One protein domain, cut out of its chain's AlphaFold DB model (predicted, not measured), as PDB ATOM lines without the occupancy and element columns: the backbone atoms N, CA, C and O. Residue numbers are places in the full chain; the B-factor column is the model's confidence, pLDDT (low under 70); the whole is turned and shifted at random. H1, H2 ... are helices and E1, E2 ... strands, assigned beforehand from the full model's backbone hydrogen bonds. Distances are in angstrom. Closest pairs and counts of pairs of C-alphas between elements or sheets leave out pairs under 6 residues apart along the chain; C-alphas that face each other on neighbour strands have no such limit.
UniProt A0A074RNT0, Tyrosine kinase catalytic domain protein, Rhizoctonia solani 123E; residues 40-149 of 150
ATOM      1  N   THR A  40     -35.526 -16.224  53.609       72.81
ATOM      2  CA  THR A  40     -36.540 -16.729  52.683       72.81
ATOM      3  C   THR A  40     -35.867 -17.155  51.392       72.81
ATOM      4  O   THR A  40     -35.005 -16.437  50.896       72.81
ATOM      5  N   GLU A  41     -36.248 -18.310  50.852       71.69
ATOM      6  CA  GLU A  41     -35.524 -18.922  49.732       71.69
ATOM      7  C   GLU A  41     -35.755 -18.191  48.409       71.69
ATOM      8  O   GLU A  41     -34.810 -17.985  47.651       71.69
ATOM      9  N   ILE A  42     -36.998 -17.778  48.145       85.88
ATOM     10  CA  ILE A  42     -37.391 -17.083  46.916       85.88
ATOM     11  C   ILE A  42     -38.515 -16.079  47.188       85.88
ATOM     12  O   ILE A  42     -39.249 -16.193  48.174       85.88
ATOM     13  N   ASP A  43     -38.670 -15.109  46.290       89.50
ATOM     14  CA  ASP A  43     -39.842 -14.238  46.253       89.50
ATOM     15  C   ASP A  43     -41.007 -14.869  45.466       89.50
ATOM     16  O   ASP A  43     -40.866 -15.881  44.770       89.50
ATOM     17  N   LEU A  44     -42.194 -14.276  45.594       87.38
ATOM     18  CA  LEU A  44     -43.409 -14.717  44.925       87.38
ATOM     19  C   LEU A  44     -43.273 -14.587  43.403       87.38
ATOM     20  O   LEU A  44     -43.862 -15.388  42.685       87.38
ATOM     21  N   ALA A  45     -42.502 -13.621  42.889       89.56
ATOM     22  CA  ALA A  45     -42.302 -13.476  41.448       89.56
ATOM     23  C   ALA A  45     -41.579 -14.701  40.876       89.56
ATOM     24  O   ALA A  45     -42.043 -15.290  39.899       89.56
ATOM     25  N   HIS A  46     -40.502 -15.124  41.535       88.75
ATOM     26  CA  HIS A  46     -39.741 -16.310  41.179       88.75
ATOM     27  C   HIS A  46     -40.553 -17.593  41.420       88.75
ATOM     28  O   HIS A  46     -40.582 -18.481  40.570       88.75
ATOM     29  N   HIS A  47     -41.295 -17.678  42.530       87.81
ATOM     30  CA  HIS A  47     -42.170 -18.822  42.805       87.81
ATOM     31  C   HIS A  47     -43.207 -19.036  41.691       87.81
ATOM     32  O   HIS A  47     -43.394 -20.156  41.219       87.81
ATOM     33  N   LEU A  48     -43.846 -17.957  41.229       87.69
ATOM     34  CA  LEU A  48     -44.837 -18.010  40.154       87.69
ATOM     35  C   LEU A  48     -44.215 -18.253  38.769       87.69
ATOM     36  O   LEU A  48     -44.913 -18.765  37.893       87.69
ATOM     37  N   SER A  49     -42.940 -17.900  38.557       87.50
ATOM     38  CA  SER A  49     -42.263 -18.081  37.265       87.50
ATOM     39  C   SER A  49     -41.757 -19.504  37.033       87.50
ATOM     40  O   SER A  49     -41.708 -19.931  35.883       87.50
ATOM     41  N   ILE A  50     -41.372 -20.232  38.089       86.69
ATOM     42  CA  ILE A  50     -40.915 -21.629  37.975       86.69
ATOM     43  C   ILE A  50     -42.081 -22.522  37.551       86.69
ATOM     44  O   ILE A  50     -41.992 -23.269  36.578       86.69
ATOM     45  N   GLN A  51     -43.184 -22.443  38.291       83.06
ATOM     46  CA  GLN A  51     -44.393 -23.192  38.004       83.06
ATOM     47  C   GLN A  51     -45.584 -22.435  38.571       83.06
ATOM     48  O   GLN A  51     -45.724 -22.307  39.787       83.06
ATOM     49  N   ARG A  52     -46.484 -21.973  37.697       87.44
ATOM     50  CA  ARG A  52     -47.728 -21.355  38.158       87.44
ATOM     51  C   ARG A  52     -48.549 -22.413  38.907       87.44
ATOM     52  O   ARG A  52     -48.938 -23.413  38.296       87.44
ATOM     53  N   PRO A  53     -48.826 -22.228  40.207       88.50
ATOM     54  CA  PRO A  53     -49.551 -23.228  40.969       88.50
ATOM     55  C   PRO A  53     -51.041 -23.214  40.581       88.50
ATOM     56  O   PRO A  53     -51.514 -22.233  39.995       88.50
ATOM     57  N   PRO A  54     -51.815 -24.266  40.910       92.81
ATOM     58  CA  PRO A  54     -53.256 -24.280  40.676       92.81
ATOM     59  C   PRO A  54     -53.946 -23.062  41.295       92.81
ATOM     60  O   PRO A  54     -53.517 -22.560  42.338       92.81
ATOM     61  N   TRP A  55     -55.054 -22.623  40.694       90.19
ATOM     62  CA  TRP A  55     -55.796 -21.434  41.134       90.19
ATOM     63  C   TRP A  55     -56.142 -21.466  42.634       90.19
ATOM     64  O   TRP A  55     -56.059 -20.444  43.302       90.19
ATOM     65  N   ALA A  56     -56.441 -22.646  43.191       93.12
ATOM     66  CA  ALA A  56     -56.745 -22.810  44.611       93.12
ATOM     67  C   ALA A  56     -55.559 -22.424  45.517       93.12
ATOM     68  O   ALA A  56     -55.740 -21.796  46.560       93.12
ATOM     69  N   LYS A  57     -54.326 -22.745  45.103       90.81
ATOM     70  CA  LYS A  57     -53.116 -22.353  45.835       90.81
ATOM     71  C   LYS A  57     -52.822 -20.865  45.656       90.81
ATOM     72  O   LYS A  57     -52.444 -20.224  46.627       90.81
ATOM     73  N   GLN A  58     -53.044 -20.306  44.464       91.50
ATOM     74  CA  GLN A  58     -52.935 -18.857  44.238       91.50
ATOM     75  C   GLN A  58     -53.920 -18.080  45.120       91.50
ATOM     76  O   GLN A  58     -53.528 -17.124  45.779       91.50
ATOM     77  N   LEU A  59     -55.167 -18.550  45.217       92.81
ATOM     78  CA  LEU A  59     -56.177 -17.975  46.099       92.81
ATOM     79  C   LEU A  59     -55.753 -18.058  47.570       92.81
ATOM     80  O   LEU A  59     -55.840 -17.069  48.288       92.81
ATOM     81  N   SER A  60     -55.229 -19.207  48.009       92.12
ATOM     82  CA  SER A  60     -54.693 -19.371  49.367       92.12
ATOM     83  C   SER A  60     -53.530 -18.414  49.670       92.12
ATOM     84  O   SER A  60     -53.447 -17.892  50.781       92.12
ATOM     85  N   LEU A  61     -52.644 -18.157  48.702       90.56
ATOM     86  CA  LEU A  61     -51.588 -17.150  48.838       90.56
ATOM     87  C   LEU A  61     -52.188 -15.740  48.926       90.56
ATOM     88  O   LEU A  61     -51.812 -14.974  49.807       90.56
ATOM     89  N   GLY A  62     -53.147 -15.416  48.056       92.69
ATOM     90  CA  GLY A  62     -53.836 -14.127  48.047       92.69
ATOM     91  C   GLY A  62     -54.554 -13.814  49.360       92.69
ATOM     92  O   GLY A  62     -54.433 -12.694  49.847       92.69
ATOM     93  N   ILE A  63     -55.220 -14.800  49.968       92.56
ATOM     94  CA  ILE A  63     -55.871 -14.657  51.282       92.56
ATOM     95  C   ILE A  63     -54.838 -14.313  52.362       92.56
ATOM     96  O   ILE A  63     -55.002 -13.323  53.063       92.56
ATOM     97  N   GLN A  64     -53.729 -15.053  52.438       87.69
ATOM     98  CA  GLN A  64     -52.679 -14.790  53.434       87.69
ATOM     99  C   GLN A  64     -52.031 -13.406  53.256       87.69
ATOM    100  O   GLN A  64     -51.724 -12.724  54.233       87.69
ATOM    101  N   ILE A  65     -51.838 -12.965  52.009       89.75
ATOM    102  CA  ILE A  65     -51.328 -11.618  51.714       89.75
ATOM    103  C   ILE A  65     -52.358 -10.558  52.134       89.75
ATOM    104  O   ILE A  65     -51.980  -9.547  52.726       89.75
ATOM    105  N   ALA A  66     -53.647 -10.785  51.860       91.75
ATOM    106  CA  ALA A  66     -54.729  -9.888  52.260       91.75
ATOM    107  C   ALA A  66     -54.824  -9.746  53.785       91.75
ATOM    108  O   ALA A  66     -54.945  -8.624  54.272       91.75
ATOM    109  N   ASP A  67     -54.684 -10.844  54.530       86.81
ATOM    110  CA  ASP A  67     -54.663 -10.833  55.997       86.81
ATOM    111  C   ASP A  67     -53.488  -9.998  56.533       86.81
ATOM    112  O   ASP A  67     -53.662  -9.154  57.416       86.81
ATOM    113  N   GLY A  68     -52.297 -10.158  55.946       82.75
ATOM    114  CA  GLY A  68     -51.130  -9.340  56.284       82.75
ATOM    115  C   GLY A  68     -51.348  -7.847  56.010       82.75
ATOM    116  O   GLY A  68     -50.983  -7.005  56.831       82.75
ATOM    117  N   LEU A  69     -51.980  -7.500  54.884       85.56
ATOM    118  CA  LEU A  69     -52.321  -6.114  54.544       85.56
ATOM    119  C   LEU A  69     -53.377  -5.534  55.492       85.56
ATOM    120  O   LEU A  69     -53.218  -4.402  55.945       85.56
ATOM    121  N   ALA A  70     -54.409  -6.307  55.836       84.75
ATOM    122  CA  ALA A  70     -55.442  -5.899  56.783       84.75
ATOM    123  C   ALA A  70     -54.845  -5.599  58.167       84.75
ATOM    124  O   ALA A  70     -55.199  -4.597  58.790       84.75
ATOM    125  N   TYR A  71     -53.881  -6.411  58.616       79.38
ATOM    126  CA  TYR A  71     -53.134  -6.145  59.844       79.38
ATOM    127  C   TYR A  71     -52.347  -4.828  59.777       79.38
ATOM    128  O   TYR A  71     -52.399  -4.029  60.712       79.38
ATOM    129  N   LEU A  72     -51.651  -4.555  58.668       78.62
ATOM    130  CA  LEU A  72     -50.941  -3.283  58.497       78.62
ATOM    131  C   LEU A  72     -51.900  -2.094  58.537       78.62
ATOM    132  O   LEU A  72     -51.636  -1.128  59.253       78.62
ATOM    133  N   HIS A  73     -53.030  -2.183  57.834       83.25
ATOM    134  CA  HIS A  73     -54.046  -1.131  57.825       83.25
ATOM    135  C   HIS A  73     -54.613  -0.884  59.223       83.25
ATOM    136  O   HIS A  73     -54.754   0.272  59.617       83.25
ATOM    137  N   TYR A  74     -54.861  -1.943  60.000       78.31
ATOM    138  CA  TYR A  74     -55.274  -1.839  61.402       78.31
ATOM    139  C   TYR A  74     -54.235  -1.103  62.266       78.31
ATOM    140  O   TYR A  74     -54.592  -0.281  63.107       78.31
ATOM    141  N   MET A  75     -52.944  -1.326  62.007       73.50
ATOM    142  CA  MET A  75     -51.835  -0.612  62.657       73.50
ATOM    143  C   MET A  75     -51.612   0.809  62.104       73.50
ATOM    144  O   MET A  75     -50.658   1.486  62.494       73.50
ATOM    145  N   GLY A  76     -52.465   1.273  61.185       75.44
ATOM    146  CA  GLY A  76     -52.355   2.575  60.533       75.44
ATOM    147  C   GLY A  76     -51.246   2.656  59.482       75.44
ATOM    148  O   GLY A  76     -50.879   3.762  59.094       75.44
ATOM    149  N   LEU A  77     -50.705   1.531  59.013       75.62
ATOM    150  CA  LEU A  77     -49.639   1.455  58.013       75.62
ATOM    151  C   LEU A  77     -50.198   1.094  56.634       75.62
ATOM    152  O   LEU A  77     -50.961   0.143  56.500       75.62
ATOM    153  N   VAL A  78     -49.765   1.800  55.591       81.31
ATOM    154  CA  VAL A  78     -50.095   1.488  54.191       81.31
ATOM    155  C   VAL A  78     -48.856   0.970  53.472       81.31
ATOM    156  O   VAL A  78     -47.788   1.591  53.502       81.31
ATOM    157  N   TYR A  79     -49.001  -0.171  52.796       82.62
ATOM    158  CA  TYR A  79     -47.895  -0.856  52.139       82.62
ATOM    159  C   TYR A  79     -47.678  -0.318  50.715       82.62
ATOM    160  O   TYR A  79     -48.357  -0.688  49.753       82.62
ATOM    161  N   ARG A  80     -46.738   0.611  50.556       80.81
ATOM    162  CA  ARG A  80     -46.660   1.469  49.361       80.81
ATOM    163  C   ARG A  80     -45.919   0.884  48.162       80.81
ATOM    164  O   ARG A  80     -45.936   1.503  47.103       80.81
ATOM    165  N   ASP A  81     -45.350  -0.315  48.232       82.00
ATOM    166  CA  ASP A  81     -44.727  -0.980  47.066       82.00
ATOM    167  C   ASP A  81     -45.090  -2.474  47.006       82.00
ATOM    168  O   ASP A  81     -44.224  -3.340  46.926       82.00
ATOM    169  N   LEU A  82     -46.389  -2.797  47.111       89.38
ATOM    170  CA  LEU A  82     -46.880  -4.175  46.971       89.38
ATOM    171  C   LEU A  82     -46.630  -4.699  45.557       89.38
ATOM    172  O   LEU A  82     -47.226  -4.212  44.594       89.38
ATOM    173  N   LYS A  83     -45.761  -5.708  45.476       89.62
ATOM    174  CA  LYS A  83     -45.373  -6.417  44.261       89.62
ATOM    175  C   LYS A  83     -44.920  -7.832  44.570       89.62
ATOM    176  O   LYS A  83     -44.470  -8.099  45.680       89.62
ATOM    177  N   SER A  84     -44.960  -8.714  43.577       89.06
ATOM    178  CA  SER A  84     -44.547 -10.111  43.749       89.06
ATOM    179  C   SER A  84     -43.078 -10.248  44.175       89.06
ATOM    180  O   SER A  84     -42.767 -11.100  44.996       89.06
ATOM    181  N   ALA A  85     -42.190  -9.353  43.731       88.19
ATOM    182  CA  ALA A  85     -40.786  -9.314  44.169       88.19
ATOM    183  C   ALA A  85     -40.583  -8.837  45.626       88.19
ATOM    184  O   ALA A  85     -39.509  -9.012  46.193       88.19
ATOM    185  N   ASN A  86     -41.601  -8.225  46.242       88.19
ATOM    186  CA  ASN A  86     -41.567  -7.772  47.638       88.19
ATOM    187  C   ASN A  86     -42.326  -8.719  48.571       88.19
ATOM    188  O   ASN A  86     -42.546  -8.395  49.737       88.19
ATOM    189  N   ILE A  87     -42.748  -9.877  48.067       87.50
ATOM    190  CA  ILE A  87     -43.403 -10.909  48.856       87.50
ATOM    191  C   ILE A  87     -42.468 -12.098  48.856       87.50
ATOM    192  O   ILE A  87     -42.266 -12.723  47.824       87.50
ATOM    193  N   SER A  88     -41.897 -12.412  50.004       88.06
ATOM    194  CA  SER A  88     -41.072 -13.598  50.162       88.06
ATOM    195  C   SER A  88     -41.929 -14.832  50.417       88.06
ATOM    196  O   SER A  88     -42.996 -14.733  51.022       88.06
ATOM    197  N   ILE A  89     -41.452 -16.008  50.014       85.12
ATOM    198  CA  ILE A  89     -42.063 -17.294  50.357       85.12
ATOM    199  C   ILE A  89     -41.194 -17.986  51.413       85.12
ATOM    200  O   ILE A  89     -39.994 -18.189  51.222       85.12
ATOM    201  N   SER A  90     -41.797 -18.318  52.555       82.88
ATOM    202  CA  SER A  90     -41.129 -19.079  53.612       82.88
ATOM    203  C   SER A  90     -40.907 -20.536  53.193       82.88
ATOM    204  O   SER A  90     -41.555 -21.034  52.273       82.88
ATOM    205  N   GLN A  91     -40.061 -21.261  53.928       80.12
ATOM    206  CA  GLN A  91     -39.856 -22.705  53.725       80.12
ATOM    207  C   GLN A  91     -41.154 -23.523  53.837       80.12
ATOM    208  O   GLN A  91     -41.297 -24.557  53.193       80.12
ATOM    209  N   ASN A  92     -42.135 -23.023  54.594       80.50
ATOM    210  CA  ASN A  92     -43.447 -23.655  54.747       80.50
ATOM    211  C   ASN A  92     -44.439 -23.237  53.642       80.50
ATOM    212  O   ASN A  92     -45.617 -23.590  53.691       80.50
ATOM    213  N   GLY A  93     -43.997 -22.460  52.648       83.00
ATOM    214  CA  GLY A  93     -44.841 -21.961  51.564       83.00
ATOM    215  C   GLY A  93     -45.786 -20.827  51.975       83.00
ATOM    216  O   GLY A  93     -46.793 -20.606  51.298       83.00
ATOM    217  N   THR A  94     -45.493 -20.140  53.083       85.00
ATOM    218  CA  THR A  94     -46.257 -18.986  53.585       85.00
ATOM    219  C   THR A  94     -45.731 -17.702  52.938       85.00
ATOM    220  O   THR A  94     -44.517 -17.481  52.975       85.00
ATOM    221  N   PRO A  95     -46.592 -16.835  52.374       85.44
ATOM    222  CA  PRO A  95     -46.167 -15.540  51.865       85.44
ATOM    223  C   PRO A  95     -45.892 -14.564  53.017       85.44
ATOM    224  O   PRO A  95     -46.643 -14.495  53.987       85.44
ATOM    225  N   VAL A  96     -44.819 -13.788  52.891       83.31
ATOM    226  CA  VAL A  96     -44.362 -12.805  53.880       83.31
ATOM    227  C   VAL A  96     -44.118 -11.478  53.169       83.31
ATOM    228  O   VAL A  96     -43.341 -11.414  52.218       83.31
ATOM    229  N   LEU A  97     -44.772 -10.408  53.624       82.50
ATOM    230  CA  LEU A  97     -44.513  -9.055  53.124       82.50
ATOM    231  C   LEU A  97     -43.084  -8.635  53.516       82.50
ATOM    232  O   LEU A  97     -42.724  -8.706  54.689       82.50
ATOM    233  N   ALA A  98     -42.274  -8.204  52.548       78.81
ATOM    234  CA  ALA A  98     -40.888  -7.768  52.743       78.81
ATOM    235  C   ALA A  98     -40.726  -6.267  52.428       78.81
ATOM    236  O   ALA A  98     -41.708  -5.564  52.289       78.81
ATOM    237  N   GLN A  99     -39.506  -5.728  52.352       75.62
ATOM    238  CA  GLN A  99     -39.194  -4.408  51.755       75.62
ATOM    239  C   GLN A  99     -40.161  -3.237  52.084       75.62
ATOM    240  O   GLN A  99     -40.775  -2.631  51.210       75.62
ATOM    241  N   PHE A 100     -40.267  -2.863  53.363       71.56
ATOM    242  CA  PHE A 100     -41.183  -1.809  53.834       71.56
ATOM    243  C   PHE A 100     -40.679  -0.373  53.625       71.56
ATOM    244  O   PHE A 100     -41.325   0.560  54.094       71.56
ATOM    245  N   SER A 101     -39.555  -0.170  52.933       67.19
ATOM    246  CA  SER A 101     -38.878   1.132  52.803       67.19
ATOM    247  C   SER A 101     -39.770   2.259  52.269       67.19
ATOM    248  O   SER A 101     -39.579   3.415  52.636       67.19
ATOM    249  N   ASN A 102     -40.763   1.920  51.443       66.00
ATOM    250  CA  ASN A 102     -41.704   2.879  50.867       66.00
ATOM    251  C   ASN A 102     -43.012   3.020  51.666       66.00
ATOM    252  O   ASN A 102     -43.818   3.892  51.353       66.00
ATOM    253  N   SER A 103     -43.253   2.172  52.669       66.44
ATOM    254  CA  SER A 103     -44.500   2.172  53.447       66.44
ATOM    255  C   SER A 103     -44.617   3.422  54.317       66.44
ATOM    256  O   SER A 103     -43.613   3.958  54.784       66.44
ATOM    257  N   PHE A 104     -45.843   3.885  54.557       68.50
ATOM    258  CA  PHE A 104     -46.096   5.105  55.330       68.50
ATOM    259  C   PHE A 104     -47.223   4.913  56.346       68.50
ATOM    260  O   PHE A 104     -48.037   3.999  56.228       68.50
ATOM    261  N   THR A 105     -47.253   5.783  57.356       68.00
ATOM    262  CA  THR A 105     -48.321   5.818  58.360       68.00
ATOM    263  C   THR A 105     -49.425   6.789  57.946       68.00
ATOM    264  O   THR A 105     -49.154   7.887  57.465       68.00
ATOM    265  N   THR A 106     -50.672   6.380  58.146       64.06
ATOM    266  CA  THR A 106     -51.886   7.184  57.922       64.06
ATOM    267  C   THR A 106     -52.108   8.217  59.026       64.06
ATOM    268  O   THR A 106     -52.780   9.224  58.812       64.06
ATOM    269  N   ASN A 107     -51.487   8.027  60.196       57.28
ATOM    270  CA  ASN A 107     -51.519   8.997  61.281       57.28
ATOM    271  C   ASN A 107     -50.420  10.047  61.067       57.28
ATOM    272  O   ASN A 107     -49.241   9.791  61.301       57.28
ATOM    273  N   HIS A 108     -50.825  11.257  60.673       45.91
ATOM    274  CA  HIS A 108     -49.991  12.435  60.373       45.91
ATOM    275  C   HIS A 108     -49.072  12.947  61.512       45.91
ATOM    276  O   HIS A 108     -48.517  14.037  61.413       45.91
ATOM    277  N   VAL A 109     -48.880  12.200  62.603       43.66
ATOM    278  CA  VAL A 109     -48.178  12.665  63.815       43.66
ATOM    279  C   VAL A 109     -46.652  12.731  63.636       43.66
ATOM    280  O   VAL A 109     -45.969  13.396  64.409       43.66
ATOM    281  N   THR A 110     -46.083  12.133  62.587       39.38
ATOM    282  CA  THR A 110     -44.647  12.260  62.297       39.38
ATOM    283  C   THR A 110     -44.428  12.621  60.836       39.38
ATOM    284  O   THR A 110     -44.636  11.790  59.956       39.38
ATOM    285  N   GLY A 111     -43.998  13.861  60.584       36.84
ATOM    286  CA  GLY A 111     -43.795  14.483  59.268       36.84
ATOM    287  C   GLY A 111     -42.693  13.886  58.381       36.84
ATOM    288  O   GLY A 111     -42.046  14.622  57.647       36.84
ATOM    289  N   PHE A 112     -42.481  12.571  58.411       37.34
ATOM    290  CA  PHE A 112     -41.695  11.863  57.406       37.34
ATOM    291  C   PHE A 112     -42.641  11.301  56.341       37.34
ATOM    292  O   PHE A 112     -42.992  10.124  56.333       37.34
ATOM    293  N   ARG A 113     -43.051  12.162  55.404       43.22
ATOM    294  CA  ARG A 113     -43.305  11.672  54.050       43.22
ATOM    295  C   ARG A 113     -41.927  11.405  53.467       43.22
ATOM    296  O   ARG A 113     -41.218  12.359  53.157       43.22
ATOM    297  N   THR A 114     -41.519  10.145  53.331       47.38
ATOM    298  CA  THR A 114     -40.452   9.843  52.377       47.38
ATOM    299  C   THR A 114     -40.938  10.429  51.057       47.38
ATOM    300  O   THR A 114     -42.048  10.110  50.614       47.38
ATOM    301  N   SER A 115     -40.189  11.370  50.480       49.56
ATOM    302  CA  SER A 115     -40.485  11.942  49.168       49.56
ATOM    303  C   SER A 115     -40.209  10.880  48.102       49.56
ATOM    304  O   SER A 115     -39.324  11.040  47.273       49.56
ATOM    305  N   THR A 116     -40.903   9.748  48.188       58.25
ATOM    306  CA  THR A 116     -40.865   8.683  47.199       58.25
ATOM    307  C   THR A 116     -41.500   9.273  45.958       58.25
ATOM    308  O   THR A 116     -42.702   9.567  45.944       58.25
ATOM    309  N   ALA A 117     -40.673   9.529  44.956       64.50
ATOM    310  CA  ALA A 117     -41.162   9.955  43.667       64.50
ATOM    311  C   ALA A 117     -41.929   8.787  43.035       64.50
ATOM    312  O   ALA A 117     -41.680   7.619  43.337       64.50
ATOM    313  N   LEU A 118     -42.857   9.081  42.122       66.06
ATOM    314  CA  LEU A 118     -43.549   8.028  41.368       66.06
ATOM    315  C   LEU A 118     -42.554   7.130  40.604       66.06
ATOM    316  O   LEU A 118     -42.860   5.968  40.363       66.06
ATOM    317  N   SER A 119     -41.356   7.642  40.281       67.19
ATOM    318  CA  SER A 119     -40.243   6.888  39.682       67.19
ATOM    319  C   SER A 119     -39.695   5.769  40.566       67.19
ATOM    320  O   SER A 119     -39.148   4.802  40.048       67.19
ATOM    321  N   ASP A 120     -39.840   5.896  41.883       68.81
ATOM    322  CA  ASP A 120     -39.318   4.934  42.857       68.81
ATOM    323  C   ASP A 120     -40.330   3.807  43.121       68.81
ATOM    324  O   ASP A 120     -40.036   2.832  43.817       68.81
ATOM    325  N   LEU A 121     -41.544   3.946  42.571       73.94
ATOM    326  CA  LEU A 121     -42.615   2.970  42.650       73.94
ATOM    327  C   LEU A 121     -42.705   2.159  41.366       73.94
ATOM    328  O   LEU A 121     -42.405   2.594  40.255       73.94
ATOM    329  N   SER A 122     -43.194   0.941  41.519       81.88
ATOM    330  CA  SER A 122     -43.307   0.036  40.394       81.88
ATOM    331  C   SER A 122     -44.628   0.242  39.638       81.88
ATOM    332  O   SER A 122     -45.669  -0.313  39.997       81.88
ATOM    333  N   VAL A 123     -44.560   1.032  38.558       84.44
ATOM    334  CA  VAL A 123     -45.704   1.512  37.749       84.44
ATOM    335  C   VAL A 123     -46.675   0.411  37.324       84.44
ATOM    336  O   VAL A 123     -47.885   0.612  37.378       84.44
ATOM    337  N   ARG A 124     -46.170  -0.780  36.973       87.12
ATOM    338  CA  ARG A 124     -46.989  -1.938  36.565       87.12
ATOM    339  C   ARG A 124     -48.068  -2.312  37.588       87.12
ATOM    340  O   ARG A 124     -49.117  -2.806  37.191       87.12
ATOM    341  N   TRP A 125     -47.806  -2.108  38.876       88.38
ATOM    342  CA  TRP A 125     -48.722  -2.483  39.954       88.38
ATOM    343  C   TRP A 125     -49.495  -1.280  40.510       88.38
ATOM    344  O   TRP A 125     -50.281  -1.425  41.437       88.38
ATOM    345  N   MET A 126     -49.299  -0.069  39.993       88.50
ATOM    346  CA  MET A 126     -49.956   1.112  40.554       88.50
ATOM    347  C   MET A 126     -51.457   1.129  40.268       88.50
ATOM    348  O   MET A 126     -51.900   0.830  39.161       88.50
ATOM    349  N   ALA A 127     -52.223   1.507  41.290       89.50
ATOM    350  CA  ALA A 127     -53.645   1.765  41.160       89.50
ATOM    351  C   ALA A 127     -53.877   3.070  40.370       89.50
ATOM    352  O   ALA A 127     -53.029   3.975  40.423       89.50
ATOM    353  N   PRO A 128     -54.977   3.185  39.606       90.12
ATOM    354  CA  PRO A 128     -55.217   4.316  38.711       90.12
ATOM    355  C   PRO A 128     -55.277   5.668  39.435       90.12
ATOM    356  O   PRO A 128     -54.879   6.681  38.864       90.12
ATOM    357  N   GLU A 129     -55.736   5.704  40.682       86.00
ATOM    358  CA  GLU A 129     -55.731   6.887  41.547       86.00
ATOM    359  C   GLU A 129     -54.309   7.396  41.828       86.00
ATOM    360  O   GLU A 129     -54.051   8.597  41.747       86.00
ATOM    361  N   ILE A 130     -53.349   6.490  42.031       87.00
ATOM    362  CA  ILE A 130     -51.946   6.838  42.297       87.00
ATOM    363  C   ILE A 130     -51.290   7.395  41.029       87.00
ATOM    364  O   ILE A 130     -50.538   8.365  41.083       87.00
ATOM    365  N   LEU A 131     -51.625   6.838  39.859       85.06
ATOM    366  CA  LEU A 131     -51.178   7.370  38.562       85.06
ATOM    367  C   LEU A 131     -51.735   8.774  38.278       85.06
ATOM    368  O   LEU A 131     -51.113   9.549  37.556       85.06
ATOM    369  N   LYS A 132     -52.888   9.116  38.863       85.19
ATOM    370  CA  LYS A 132     -53.500  10.452  38.803       85.19
ATOM    371  C   LYS A 132     -52.986  11.399  39.893       85.19
ATOM    372  O   LYS A 132     -53.560  12.471  40.069       85.19
ATOM    373  N   ASN A 133     -51.923  11.016  40.606       79.25
ATOM    374  CA  ASN A 133     -51.326  11.790  41.692       79.25
ATOM    375  C   ASN A 133     -52.332  12.121  42.816       79.25
ATOM    376  O   ASN A 133     -52.271  13.193  43.419       79.25
ATOM    377  N   GLN A 134     -53.291  11.219  43.052       82.44
ATOM    378  CA  GLN A 134     -54.225  11.301  44.175       82.44
ATOM    379  C   GLN A 134     -53.574  10.764  45.455       82.44
ATOM    380  O   GLN A 134     -52.448  10.267  45.434       82.44
ATOM    381  N   GLU A 135     -54.269  10.898  46.584       80.19
ATOM    382  CA  GLU A 135     -53.746  10.453  47.873       80.19
ATOM    383  C   GLU A 135     -53.569   8.932  47.935       80.19
ATOM    384  O   GLU A 135     -54.421   8.157  47.493       80.19
ATOM    385  N   ASP A 136     -52.458   8.511  48.537       80.69
ATOM    386  CA  ASP A 136     -52.206   7.108  48.825       80.69
ATOM    387  C   ASP A 136     -53.170   6.648  49.932       80.69
ATOM    388  O   ASP A 136     -53.136   7.153  51.056       80.69
ATOM    389  N   THR A 137     -54.022   5.669  49.630       85.81
ATOM    390  CA  THR A 137     -55.006   5.120  50.576       85.81
ATOM    391  C   THR A 137     -54.851   3.606  50.709       85.81
ATOM    392  O   THR A 137     -54.321   2.965  49.799       85.81
ATOM    393  N   PRO A 138     -55.369   2.979  51.782       87.69
ATOM    394  CA  PRO A 138     -55.420   1.518  51.886       87.69
ATOM    395  C   PRO A 138     -56.019   0.798  50.657       87.69
ATOM    396  O   PRO A 138     -55.608  -0.319  50.338       87.69
ATOM    397  N   ALA A 139     -56.929   1.446  49.914       90.38
ATOM    398  CA  ALA A 139     -57.551   0.897  48.705       90.38
ATOM    399  C   ALA A 139     -56.535   0.558  47.596       90.38
ATOM    400  O   ALA A 139     -56.713  -0.429  46.880       90.38
ATOM    401  N   MET A 140     -55.405   1.274  47.521       90.31
ATOM    402  CA  MET A 140     -54.351   0.983  46.543       90.31
ATOM    403  C   MET A 140     -53.743  -0.419  46.741       90.31
ATOM    404  O   MET A 140     -53.230  -1.026  45.799       90.31
ATOM    405  N   ASN A 141     -53.763  -0.945  47.974       91.00
ATOM    406  CA  ASN A 141     -53.271  -2.290  48.282       91.00
ATOM    407  C   ASN A 141     -54.218  -3.371  47.760       91.00
ATOM    408  O   ASN A 141     -53.739  -4.411  47.321       91.00
ATOM    409  N   VAL A 142     -55.526  -3.099  47.717       92.56
ATOM    410  CA  VAL A 142     -56.528  -4.004  47.135       92.56
ATOM    411  C   VAL A 142     -56.321  -4.136  45.626       92.56
ATOM    412  O   VAL A 142     -56.285  -5.249  45.106       92.56
ATOM    413  N   TRP A 143     -56.092  -3.018  44.927       93.56
ATOM    414  CA  TRP A 143     -55.743  -3.038  43.500       93.56
ATOM    415  C   TRP A 143     -54.494  -3.884  43.242       93.56
ATOM    416  O   TRP A 143     -54.491  -4.802  42.423       93.56
ATOM    417  N   ARG A 144     -53.424  -3.596  43.986       93.00
ATOM    418  CA  ARG A 144     -52.136  -4.280  43.841       93.00
ATOM    419  C   ARG A 144     -52.210  -5.766  44.135       93.00
ATOM    420  O   ARG A 144     -51.560  -6.532  43.435       93.00
ATOM    421  N   LEU A 145     -53.004  -6.162  45.128       93.44
ATOM    422  CA  LEU A 145     -53.270  -7.562  45.437       93.44
ATOM    423  C   LEU A 145     -53.885  -8.279  44.229       93.44
ATOM    424  O   LEU A 145     -53.420  -9.358  43.868       93.44
ATOM    425  N   GLY A 146     -54.869  -7.660  43.568       92.06
ATOM    426  CA  GLY A 146     -55.457  -8.194  42.336       92.06
ATOM    427  C   GLY A 146     -54.415  -8.390  41.230       92.06
ATOM    428  O   GLY A 146     -54.369  -9.440  40.596       92.06
ATOM    429  N   MET A 147     -53.507  -7.425  41.075       92.44
ATOM    430  CA  MET A 147     -52.446  -7.464  40.065       92.44
ATOM    431  C   MET A 147     -51.383  -8.555  40.286       92.44
ATOM    432  O   MET A 147     -50.602  -8.812  39.374       92.44
ATOM    433  N   LEU A 148     -51.305  -9.193  41.462       90.12
ATOM    434  CA  LEU A 148     -50.307 -10.242  41.731       90.12
ATOM    435  C   LEU A 148     -50.573 -11.545  40.967       90.12
ATOM    436  O   LEU A 148     -49.630 -12.289  40.699       90.12
ATOM    437  N   PHE A 149     -51.838 -11.826  40.647       85.94
ATOM    438  CA  PHE A 149     -52.265 -13.106  40.069       85.94
ATOM    439  C   PHE A 149     -52.837 -12.983  38.646       85.94
ATOM    440  O   PHE A 149     -53.248 -13.992  38.071       85.94
TER     441      PHE A 149
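This is residues 40 to 149 of the 150 residues of the protein "Tyrosine kinase catalytic domain protein" of Rhizoctonia solani 123E (UniProt A0A074RNT0). A small hairpin of two strands, E1 and E2, packs with E2 on the long helix H2 and with E1 beside the short helix H1, while H4 packs side by side with H2 and runs back the opposite way. From E2 the unnamed residues 98 to 127 swing out in a wide loop, with Val 109 far from the H1 end, before returning to the short H3 near H4. The printed part has 110 residues, with four named helices and two antiparallel strands in the order H1, H2, E1, E2, H3, H4. The class is mostly helix, though under half of the residues are in named elements. The whole is compact by its radius of gyration of the C-alphas, 14.2 A, and elongated in outline, spanning 41 by 26 by 21 A.

Begin at the hairpin of E1, residues 87 to 89, and E2, residues 95 to 97. The strands are antiparallel at 145 degrees; look for N 88 and O 96, and N 96 and O 88, each 2.8 A apart and within hydrogen-bond range. Residues 42 to 43 also pair with 88 to 89 of E1, antiparallel. Next find H1, residues 44 to 50, whose closest C-alpha pair with E1 is Leu 44 and Ile 87, 5.5 A. Then look for H2, residues 55 to 74, which has 7 pairs of C-alphas within 8 A with E2; the closest are those of Leu 61 and Pro 95, 6.4 A. With its residues 62 to 69 alone, H2 touches H4, residues 139 to 147, closest at the C-alphas of Gly 62 and Leu 145, 7.1 A; they run opposite ways at a shallow tilt of 17 degrees. H3, residues 128 to 131, is close to H4 but not clearly touching, with the C-alphas of Ile 130 and Met 140 closest at 7.6 A. H1 is apart from H2 and H4. In H1, H2 and H4 every O i to N i+4 pair is within hydrogen-bond range; H3 is too short for one.

Find C-alpha 44 at (-43.409, -14.717, 44.925), where H1 begins. From C-alpha 55 at (-55.796, -21.434, 41.134), H2 runs 28.2 A to C-alpha 74. H1 is 10.1 A long, E1 6.7 A, E2 6.8 A and H3 5.1 A. H4 runs 13.1 A and ends at C-alpha 147, (-52.446, -7.464, 40.065).

The C-alphas farthest apart are those of Gln 51 and Val 109, 44.3 A. The links H2 to E1 and E2 to H3 are long, and within them residues 77 to 78 pair with 104 to 105, antiparallel. The printed part has no cut. Its mean pLDDT is 80.4, and residues 101 to 120 are under 70.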